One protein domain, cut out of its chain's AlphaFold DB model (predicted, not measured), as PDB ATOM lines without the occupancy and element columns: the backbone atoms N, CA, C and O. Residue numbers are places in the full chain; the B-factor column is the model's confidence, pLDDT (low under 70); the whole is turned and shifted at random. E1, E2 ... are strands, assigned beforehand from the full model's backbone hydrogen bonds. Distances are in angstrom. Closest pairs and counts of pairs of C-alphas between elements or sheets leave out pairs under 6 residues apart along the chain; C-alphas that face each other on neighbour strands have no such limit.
ATOM      1  N   THR A  27     133.159 155.057 171.322       89.19
ATOM      2  CA  THR A  27     132.842 153.668 171.674       89.19
ATOM      3  C   THR A  27     132.570 152.861 170.414       89.19
ATOM      4  O   THR A  27     131.639 153.169 169.677       89.19
ATOM      5  N   GLN A  28     133.327 151.784 170.199       88.75
ATOM      6  CA  GLN A  28     133.121 150.860 169.081       88.75
ATOM      7  C   GLN A  28     132.543 149.518 169.544       88.75
ATOM      8  O   GLN A  28     132.912 148.995 170.603       88.75
ATOM      9  N   ARG A  29     131.622 148.955 168.753       89.38
ATOM     10  CA  ARG A  29     131.017 147.634 168.979       89.38
ATOM     11  C   ARG A  29     130.779 146.880 167.658       89.38
ATOM     12  O   ARG A  29     130.296 147.498 166.714       89.38
ATOM     13  N   PRO A  30     130.988 145.553 167.622       91.12
ATOM     14  CA  PRO A  30     131.679 144.754 168.639       91.12
ATOM     15  C   PRO A  30     133.178 145.104 168.730       91.12
ATOM     16  O   PRO A  30     133.742 145.685 167.811       91.12
ATOM     17  N   ARG A  31     133.825 144.769 169.858       88.12
ATOM     18  CA  ARG A  31     135.282 144.972 170.048       88.12
ATOM     19  C   ARG A  31     136.122 143.990 169.237       88.12
ATOM     20  O   ARG A  31     137.254 144.282 168.876       88.12
ATOM     21  N   THR A  32     135.567 142.811 168.995       90.12
ATOM     22  CA  THR A  32     136.197 141.742 168.235       90.12
ATOM     23  C   THR A  32     135.101 141.029 167.473       90.12
ATOM     24  O   THR A  32     133.997 140.843 167.988       90.12
ATOM     25  N   VAL A  33     135.403 140.658 166.241       90.44
ATOM     26  CA  VAL A  33     134.500 139.939 165.356       90.44
ATOM     27  C   VAL A  33     135.299 138.880 164.617       90.44
ATOM     28  O   VAL A  33     136.447 139.109 164.239       90.44
ATOM     29  N   THR A  34     134.693 137.715 164.440       91.44
ATOM     30  CA  THR A  34     135.216 136.641 163.604       91.44
ATOM     31  C   THR A  34     134.171 136.382 162.537       91.44
ATOM     32  O   THR A  34     133.011 136.150 162.869       91.44
ATOM     33  N   ALA A  35     134.578 136.470 161.279       88.50
ATOM     34  CA  ALA A  35     133.718 136.284 160.121       88.50
ATOM     35  C   ALA A  35     134.468 135.464 159.071       88.50
ATOM     36  O   ALA A  35     135.704 135.454 159.044       88.50
ATOM     37  N   ARG A  36     133.721 134.753 158.233       90.62
ATOM     38  CA  ARG A  36     134.257 134.039 157.075       90.62
ATOM     39  C   ARG A  36     134.460 135.007 155.919       90.62
ATOM     40  O   ARG A  36     133.845 136.070 155.851       90.62
ATOM     41  N   GLU A  37     135.324 134.625 154.990       86.00
ATOM     42  CA  GLU A  37     135.495 135.385 153.758       86.00
ATOM     43  C   GLU A  37     134.156 135.504 153.012       86.00
ATOM     44  O   GLU A  37     133.409 134.533 152.891       86.00
ATOM     45  N   GLY A  38     133.841 136.715 152.550       83.62
ATOM     46  CA  GLY A  38     132.577 137.034 151.884       83.62
ATOM     47  C   GLY A  38     131.413 137.375 152.821       83.62
ATOM     48  O   GLY A  38     130.400 137.880 152.341       83.62
ATOM     49  N   GLU A  39     131.538 137.165 154.136       86.12
ATOM     50  CA  GLU A  39     130.521 137.605 155.094       86.12
ATOM     51  C   GLU A  39     130.601 139.115 155.346       86.12
ATOM     52  O   GLU A  39     131.677 139.709 155.447       86.12
ATOM     53  N   THR A  40     129.433 139.737 155.489       84.81
ATOM     54  CA  THR A  40     129.315 141.138 155.891       84.81
ATOM     55  C   THR A  40     129.408 141.267 157.402       84.81
ATOM     56  O   THR A  40     128.642 140.654 158.146       84.81
ATOM     57  N   VAL A  41     130.295 142.146 157.857       85.56
ATOM     58  CA  VAL A  41     130.419 142.527 159.259       85.56
ATOM     59  C   VAL A  41     129.926 143.949 159.456       85.56
ATOM     60  O   VAL A  41     130.353 144.867 158.762       85.56
ATOM     61  N   THR A  42     129.085 144.167 160.464       86.25
ATOM     62  CA  THR A  42     128.700 145.519 160.881       86.25
ATOM     63  C   THR A  42     129.507 145.948 162.101       86.25
ATOM     64  O   THR A  42     129.373 145.367 163.183       86.25
ATOM     65  N   LEU A  43     130.296 147.010 161.950       85.69
ATOM     66  CA  LEU A  43     130.937 147.712 163.057       85.69
ATOM     67  C   LEU A  43     130.181 149.012 163.325       85.69
ATOM     68  O   LEU A  43     129.837 149.773 162.419       85.69
ATOM     69  N   ARG A  44     129.912 149.267 164.598       86.06
ATOM     70  CA  ARG A  44     129.192 150.449 165.062       86.06
ATOM     71  C   ARG A  44     130.131 151.312 165.864       86.06
ATOM     72  O   ARG A  44     130.854 150.802 166.721       86.06
ATOM     73  N   CYS A  45     130.085 152.606 165.606       84.56
ATOM     74  CA  CYS A  45     130.829 153.580 166.374       84.56
ATOM     75  C   CYS A  45     129.884 154.654 166.905       84.56
ATOM     76  O   CYS A  45     128.977 155.110 166.205       84.56
ATOM     77  N   TYR A  46     130.093 155.005 168.166       83.44
ATOM     78  CA  TYR A  46     129.271 155.924 168.933       83.44
ATOM     79  C   TYR A  46     130.164 157.004 169.519       83.44
ATOM     80  O   TYR A  46     131.192 156.696 170.127       83.44
ATOM     81  N   GLN A  47     129.747 158.256 169.384       82.94
ATOM     82  CA  GLN A  47     130.403 159.385 170.029       82.94
ATOM     83  C   GLN A  47     129.347 160.436 170.388       82.94
ATOM     84  O   GLN A  47     128.377 160.614 169.653       82.94
ATOM     85  N   ASN A  48     129.511 161.097 171.534       79.00
ATOM     86  CA  ASN A  48     128.567 162.104 172.034       79.00
ATOM     87  C   ASN A  48     129.241 163.477 172.148       79.00
ATOM     88  O   ASN A  48     129.299 164.081 173.218       79.00
ATOM     89  N   ASN A  49     129.859 163.925 171.059       79.38
ATOM     90  CA  ASN A  49     130.461 165.243 170.979       79.38
ATOM     91  C   ASN A  49     130.069 165.907 169.656       79.38
ATOM     92  O   ASN A  49     130.542 165.553 168.577       79.38
ATOM     93  N   THR A  50     129.200 166.905 169.762       77.31
ATOM     94  CA  THR A  50     128.640 167.655 168.634       77.31
ATOM     95  C   THR A  50     129.642 168.593 167.962       77.31
ATOM     96  O   THR A  50     129.344 169.138 166.906       77.31
ATOM     97  N   LYS A  51     130.841 168.776 168.535       82.31
ATOM     98  CA  LYS A  51     131.907 169.589 167.927       82.31
ATOM     99  C   LYS A  51     132.601 168.892 166.758       82.31
ATOM    100  O   LYS A  51     133.342 169.547 166.033       82.31
ATOM    101  N   TYR A  52     132.425 167.580 166.607       80.38
ATOM    102  CA  TYR A  52     133.020 166.822 165.513       80.38
ATOM    103  C   TYR A  52     131.969 166.539 164.445       80.38
ATOM    104  O   TYR A  52     131.008 165.810 164.678       80.38
ATOM    105  N   GLU A  53     132.188 167.099 163.262       80.94
ATOM    106  CA  GLU A  53     131.283 166.977 162.113       80.94
ATOM    107  C   GLU A  53     131.442 165.643 161.379       80.94
ATOM    108  O   GLU A  53     130.563 165.238 160.624       80.94
ATOM    109  N   ALA A  54     132.543 164.929 161.624       81.62
ATOM    110  CA  ALA A  54     132.842 163.670 160.966       81.62
ATOM    111  C   ALA A  54     133.404 162.623 161.929       81.62
ATOM    112  O   ALA A  54     134.041 162.932 162.938       81.62
ATOM    113  N   MET A  55     133.203 161.358 161.569       84.69
ATOM    114  CA  MET A  55     133.798 160.205 162.227       84.69
ATOM    115  C   MET A  55     134.525 159.356 161.191       84.69
ATOM    116  O   MET A  55     133.923 158.806 160.269       84.69
ATOM    117  N   LEU A  56     135.842 159.289 161.351       87.69
ATOM    118  CA  LEU A  56     136.754 158.613 160.438       87.69
ATOM    119  C   LEU A  56     136.957 157.164 160.880       87.69
ATOM    120  O   LEU A  56     137.064 156.881 162.076       87.69
ATOM    121  N   TRP A  57     137.063 156.257 159.918       88.94
ATOM    122  CA  TRP A  57     137.348 154.852 160.160       88.94
ATOM    123  C   TRP A  57     138.677 154.465 159.532       88.94
ATOM    124  O   TRP A  57     138.941 154.753 158.365       88.94
ATOM    125  N   TYR A  58     139.499 153.766 160.308       90.44
ATOM    126  CA  TYR A  58     140.824 153.328 159.895       90.44
ATOM    127  C   TYR A  58     140.973 151.819 160.058       90.44
ATOM    128  O   TYR A  58     140.532 151.242 161.051       90.44
ATOM    129  N   LEU A  59     141.651 151.200 159.097       89.56
ATOM    130  CA  LEU A  59     142.166 149.843 159.199       89.56
ATOM    131  C   LEU A  59     143.609 149.898 159.701       89.56
ATOM    132  O   LEU A  59     144.429 150.638 159.149       89.56
ATOM    133  N   GLN A  60     143.919 149.085 160.711       91.88
ATOM    134  CA  GLN A  60     145.273 148.925 161.232       91.88
ATOM    135  C   GLN A  60     145.650 147.441 161.338       91.88
ATOM    136  O   GLN A  60     145.154 146.739 162.221       91.88
ATOM    137  N   PRO A  61     146.536 146.939 160.466       90.31
ATOM    138  CA  PRO A  61     147.168 145.635 160.651       90.31
ATOM    139  C   PRO A  61     148.083 145.623 161.889       90.31
ATOM    140  O   PRO A  61     148.608 146.666 162.271       90.31
ATOM    141  N   HIS A  62     148.354 144.445 162.465       87.62
ATOM    142  CA  HIS A  62     149.146 144.269 163.703       87.62
ATOM    143  C   HIS A  62     150.507 145.003 163.718       87.62
ATOM    144  O   HIS A  62     150.986 145.393 164.776       87.62
ATOM    145  N   GLN A  63     151.127 145.212 162.554       89.19
ATOM    146  CA  GLN A  63     152.381 145.968 162.400       89.19
ATOM    147  C   GLN A  63     152.299 147.017 161.279       89.19
ATOM    148  O   GLN A  63     153.306 147.381 160.678       89.19
ATOM    149  N   GLY A  64     151.087 147.471 160.954       91.00
ATOM    150  CA  GLY A  64     150.832 148.412 159.868       91.00
ATOM    151  C   GLY A  64     150.537 149.831 160.348       91.00
ATOM    152  O   GLY A  64     150.155 150.072 161.495       91.00
ATOM    153  N   GLY A  65     150.675 150.777 159.420       94.31
ATOM    154  CA  GLY A  65     150.155 152.130 159.588       94.31
ATOM    155  C   GLY A  65     148.629 152.177 159.488       94.31
ATOM    156  O   GLY A  65     147.983 151.245 159.000       94.31
ATOM    157  N   LEU A  66     148.056 153.296 159.929       93.69
ATOM    158  CA  LEU A  66     146.629 153.568 159.778       93.69
ATOM    159  C   LEU A  66     146.304 153.845 158.310       93.69
ATOM    160  O   LEU A  66     146.888 154.731 157.691       93.69
ATOM    161  N   THR A  67     145.339 153.108 157.767       93.06
ATOM    162  CA  THR A  67     144.792 153.356 156.429       93.06
ATOM    163  C   THR A  67     143.342 153.791 156.554       93.06
ATOM    164  O   THR A  67     142.539 153.051 157.116       93.06
ATOM    165  N   LEU A  68     143.001 154.972 156.033       91.19
ATOM    166  CA  LEU A  68     141.613 155.437 155.989       91.19
ATOM    167  C   LEU A  68     140.792 154.478 155.116       91.19
ATOM    168  O   LEU A  68     141.190 154.191 153.985       91.19
ATOM    169  N   ILE A  69     139.685 153.965 155.659       89.81
ATOM    170  CA  ILE A  69     138.740 153.107 154.923       89.81
ATOM    171  C   ILE A  69     137.488 153.867 154.491       89.81
ATOM    172  O   ILE A  69     136.903 153.567 153.451       89.81
ATOM    173  N   GLY A  70     137.106 154.872 155.272       88.12
ATOM    174  CA  GLY A  70     135.957 155.712 155.000       88.12
ATOM    175  C   GLY A  70     135.670 156.658 156.154       88.12
ATOM    176  O   GLY A  70     136.340 156.641 157.190       88.12
ATOM    177  N   TYR A  71     134.648 157.478 155.978       86.00
ATOM    178  CA  TYR A  71     134.196 158.427 156.979       86.00
ATOM    179  C   TYR A  71     132.686 158.598 156.911       86.00
ATOM    180  O   TYR A  71     132.070 158.453 155.857       86.00
ATOM    181  N   GLY A  72     132.089 158.906 158.053       82.19
ATOM    182  CA  GLY A  72     130.727 159.407 158.115       82.19
ATOM    183  C   GLY A  72     130.709 160.881 158.452       82.19
ATOM    184  O   GLY A  72     131.507 161.313 159.284       82.19
ATOM    185  N   SER A  73     129.797 161.624 157.836       78.44
ATOM    186  CA  SER A  73     129.525 163.019 158.181       78.44
ATOM    187  C   SER A  73     128.167 163.136 158.868       78.44
ATOM    188  O   SER A  73     127.193 162.516 158.438       78.44
ATOM    189  N   TYR A  74     128.098 163.937 159.930       72.94
ATOM    190  CA  TYR A  74     126.850 164.319 160.585       72.94
ATOM    191  C   TYR A  74     126.213 165.496 159.826       72.94
ATOM    192  O   TYR A  74     126.068 166.589 160.367       72.94
ATOM    193  N   SER A  75     125.867 165.301 158.552       66.00
ATOM    194  CA  SER A  75     124.961 166.214 157.850       66.00
ATOM    195  C   SER A  75     123.502 165.832 158.139       66.00
ATOM    196  O   SER A  75     123.212 164.864 158.843       66.00
ATOM    197  N   ASN A  76     122.559 166.599 157.597       56.88
ATOM    198  CA  ASN A  76     121.117 166.330 157.639       56.88
ATOM    199  C   ASN A  76     120.712 164.931 157.118       56.88
ATOM    200  O   ASN A  76     119.591 164.499 157.372       56.88
ATOM    201  N   GLU A  77     121.614 164.218 156.443       65.12
ATOM    202  CA  GLU A  77     121.473 162.820 156.051       65.12
ATOM    203  C   GLU A  77     122.769 162.078 156.397       65.12
ATOM    204  O   GLU A  77     123.828 162.365 155.837       65.12
ATOM    205  N   LEU A  78     122.707 161.130 157.339       66.56
ATOM    206  CA  LEU A  78     123.881 160.362 157.747       66.56
ATOM    207  C   LEU A  78     124.411 159.544 156.562       66.56
ATOM    208  O   LEU A  78     123.892 158.472 156.252       66.56
ATOM    209  N   SER A  79     125.474 160.030 155.928       69.06
ATOM    210  CA  SER A  79     126.120 159.368 154.798       69.06
ATOM    211  C   SER A  79     127.481 158.824 155.218       69.06
ATOM    212  O   SER A  79     128.288 159.514 155.842       69.06
ATOM    213  N   THR A  80     127.723 157.552 154.899       76.44
ATOM    214  CA  THR A  80     129.041 156.925 155.036       76.44
ATOM    215  C   THR A  80     129.682 156.849 153.662       76.44
ATOM    216  O   THR A  80     129.121 156.248 152.746       76.44
ATOM    217  N   VAL A  81     130.859 157.447 153.525       84.12
ATOM    218  CA  VAL A  81     131.657 157.446 152.300       84.12
ATOM    219  C   VAL A  81     132.836 156.502 152.491       84.12
ATOM    220  O   VAL A  81     133.587 156.633 153.455       84.12
ATOM    221  N   TYR A  82     133.003 155.557 151.567       86.75
ATOM    222  CA  TYR A  82     134.158 154.659 151.525       86.75
ATOM    223  C   TYR A  82     135.199 155.170 150.529       86.75
ATOM    224  O   TYR A  82     134.846 155.686 149.464       86.75
ATOM    225  N   GLU A  83     136.476 154.973 150.850       87.62
ATOM    226  CA  GLU A  83     137.569 155.177 149.895       87.62
ATOM    227  C   GLU A  83     137.447 154.181 148.732       87.62
ATOM    228  O   GLU A  83     137.006 153.047 148.928       87.62
ATOM    229  N   ASP A  84     137.865 154.570 147.523       85.44
ATOM    230  CA  ASP A  84     137.614 153.809 146.284       85.44
ATOM    231  C   ASP A  84     138.009 152.329 146.373       85.44
ATOM    232  O   ASP A  84     137.236 151.445 146.003       85.44
ATOM    233  N   LYS A  85     139.182 152.052 146.949       83.06
ATOM    234  CA  LYS A  85     139.711 150.693 147.154       83.06
ATOM    235  C   LYS A  85     138.896 149.826 148.124       83.06
ATOM    236  O   LYS A  85     139.125 148.623 148.185       83.06
ATOM    237  N   PHE A  86     137.972 150.418 148.878       80.31
ATOM    238  CA  PHE A  86     137.109 149.735 149.844       80.31
ATOM    239  C   PHE A  86     135.620 149.782 149.469       80.31
ATOM    240  O   PHE A  86     134.806 149.197 150.176       80.31
ATOM    241  N   LYS A  87     135.247 150.405 148.339       78.00
ATOM    242  CA  LYS A  87     133.850 150.457 147.867       78.00
ATOM    243  C   LYS A  87     133.298 149.098 147.423       78.00
ATOM    244  O   LYS A  87     132.091 148.894 147.475       78.00
ATOM    245  N   SER A  88     134.152 148.182 146.964       66.69
ATOM    246  CA  SER A  88     133.732 146.898 146.378       66.69
ATOM    247  C   SER A  88     133.534 145.770 147.394       66.69
ATOM    248  O   SER A  88     133.147 144.664 147.019       66.69
ATOM    249  N   GLY A  89     133.795 146.021 148.679       56.91
ATOM    250  CA  GLY A  89     133.721 145.007 149.717       56.91
ATOM    251  C   GLY A  89     132.475 145.166 150.570       56.91
ATOM    252  O   GLY A  89     132.486 145.935 151.525       56.91
ATOM    253  N   ASN A  90     131.463 144.326 150.349       53.50
ATOM    254  CA  ASN A  90     130.364 144.123 151.306       53.50
ATOM    255  C   ASN A  90     130.857 143.596 152.675       53.50
ATOM    256  O   ASN A  90     130.045 143.294 153.539       53.50
ATOM    257  N   ALA A  91     132.168 143.440 152.881       58.09
ATOM    258  CA  ALA A  91     132.774 142.868 154.073       58.09
ATOM    259  C   ALA A  91     132.600 143.747 155.321       58.09
ATOM    260  O   ALA A  91     132.546 143.212 156.426       58.09
ATOM    261  N   PHE A  92     132.472 145.071 155.170       65.50
ATOM    262  CA  PHE A  92     132.363 145.981 156.311       65.50
ATOM    263  C   PHE A  92     131.279 147.034 156.096       65.50
ATOM    264  O   PHE A  92     131.386 147.889 155.223       65.50
ATOM    265  N   GLN A  93     130.254 147.001 156.944       69.62
ATOM    266  CA  GLN A  93     129.300 148.088 157.108       69.62
ATOM    267  C   GLN A  93     129.662 148.900 158.343       69.62
ATOM    268  O   GLN A  93     129.681 148.393 159.467       69.62
ATOM    269  N   MET A  94     129.914 150.184 158.126       70.94
ATOM    270  CA  MET A  94     130.176 151.144 159.187       70.94
ATOM    271  C   MET A  94     128.900 151.926 159.468       70.94
ATOM    272  O   MET A  94     128.385 152.616 158.595       70.94
ATOM    273  N   HIS A  95     128.368 151.794 160.681       69.50
ATOM    274  CA  HIS A  95     127.212 152.573 161.123       69.50
ATOM    275  C   HIS A  95     127.641 153.582 162.180       69.50
ATOM    276  O   HIS A  95     128.407 153.260 163.098       69.50
ATOM    277  N   LEU A  96     127.112 154.795 162.056       65.38
ATOM    278  CA  LEU A  96     127.394 155.896 162.964       65.38
ATOM    279  C   LEU A  96     126.131 156.198 163.762       65.38
ATOM    280  O   LEU A  96     125.029 156.214 163.218       65.38
ATOM    281  N   TYR A  97     126.301 156.447 165.052       66.62
ATOM    282  CA  TYR A  97     125.215 156.875 165.918       66.62
ATOM    283  C   TYR A  97     125.728 158.004 166.815       66.62
ATOM    284  O   TYR A  97     126.665 157.802 167.595       66.62
ATOM    285  N   SER A  98     125.107 159.177 166.717       58.81
ATOM    286  CA  SER A  98     125.185 160.227 167.734       58.81
ATOM    287  C   SER A  98     123.936 160.153 168.613       58.81
ATOM    288  O   SER A  98     122.843 159.852 168.131       58.81
ATOM    289  N   TYR A  99     124.090 160.399 169.913       52.78
ATOM    290  CA  TYR A  99     122.945 160.774 170.739       52.78
ATOM    291  C   TYR A  99     122.744 162.275 170.511       52.78
ATOM    292  O   TYR A  99     123.652 163.051 170.803       52.78
TER     293      TYR A  99
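This is residues 27 to 99 of the 100 residues of the protein "IGv domain-containing protein" of Callorhinchus milii (UniProt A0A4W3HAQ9). Two small three-stranded sheets stand face to face as a sandwich, their strands crossed at 47 degrees: E1, E2 and E6 in one, the meander E3, E4, E5 in the other, each strand there the antiparallel neighbour of the one before. The chain changes sheets twice, at the links E2 to E3 and E5 to E6. The 73 printed residues hold six named strands, E1 to E6, and no named helix; the class is all strand, with 33 residues in named elements, under half. The orders are E1 E2 E6, mixed, and E3 E4 E5, antiparallel. The whole is compact, radius of gyration of the C-alphas 12.8 A, spans 35 by 25 by 24 A.

E1, residues 27 to 29, and E2, residues 41 to 47, form an antiparallel hairpin, with N 27 and O 46 2.8 A apart. E6, residues 92 to 97, is parallel to E2 at 25 degrees; N 43 and O 93 are 2.9 A apart. E3, residues 54 to 59, and E4, residues 67 to 73, form a hairpin, with N 57 and O 70 at 2.8 A. E4 and E5, residues 79 to 82, form another, with N 81 and O 71 at 2.8 A. The closest C-alphas of E5 and E6 are those of Thr 80 and Met 94, 7.2 A. E1 and E5 are apart.

E1 begins at C-alpha 27 (132.842, 153.668, 171.674). E2 spans 20.0 A, E3 16.8 A, E4 18.2 A and E6 16.2 A, ending at C-alpha 97 (125.215, 156.875, 165.918).

The farthest C-alphas, Gln 63 and Asn 76, are 37.6 A apart. The printed part has no cut. The link E1 to E2 is long, 11 residues. pLDDT is under 70 at residues 75 to 79, 88 to 93 and 95 to 99.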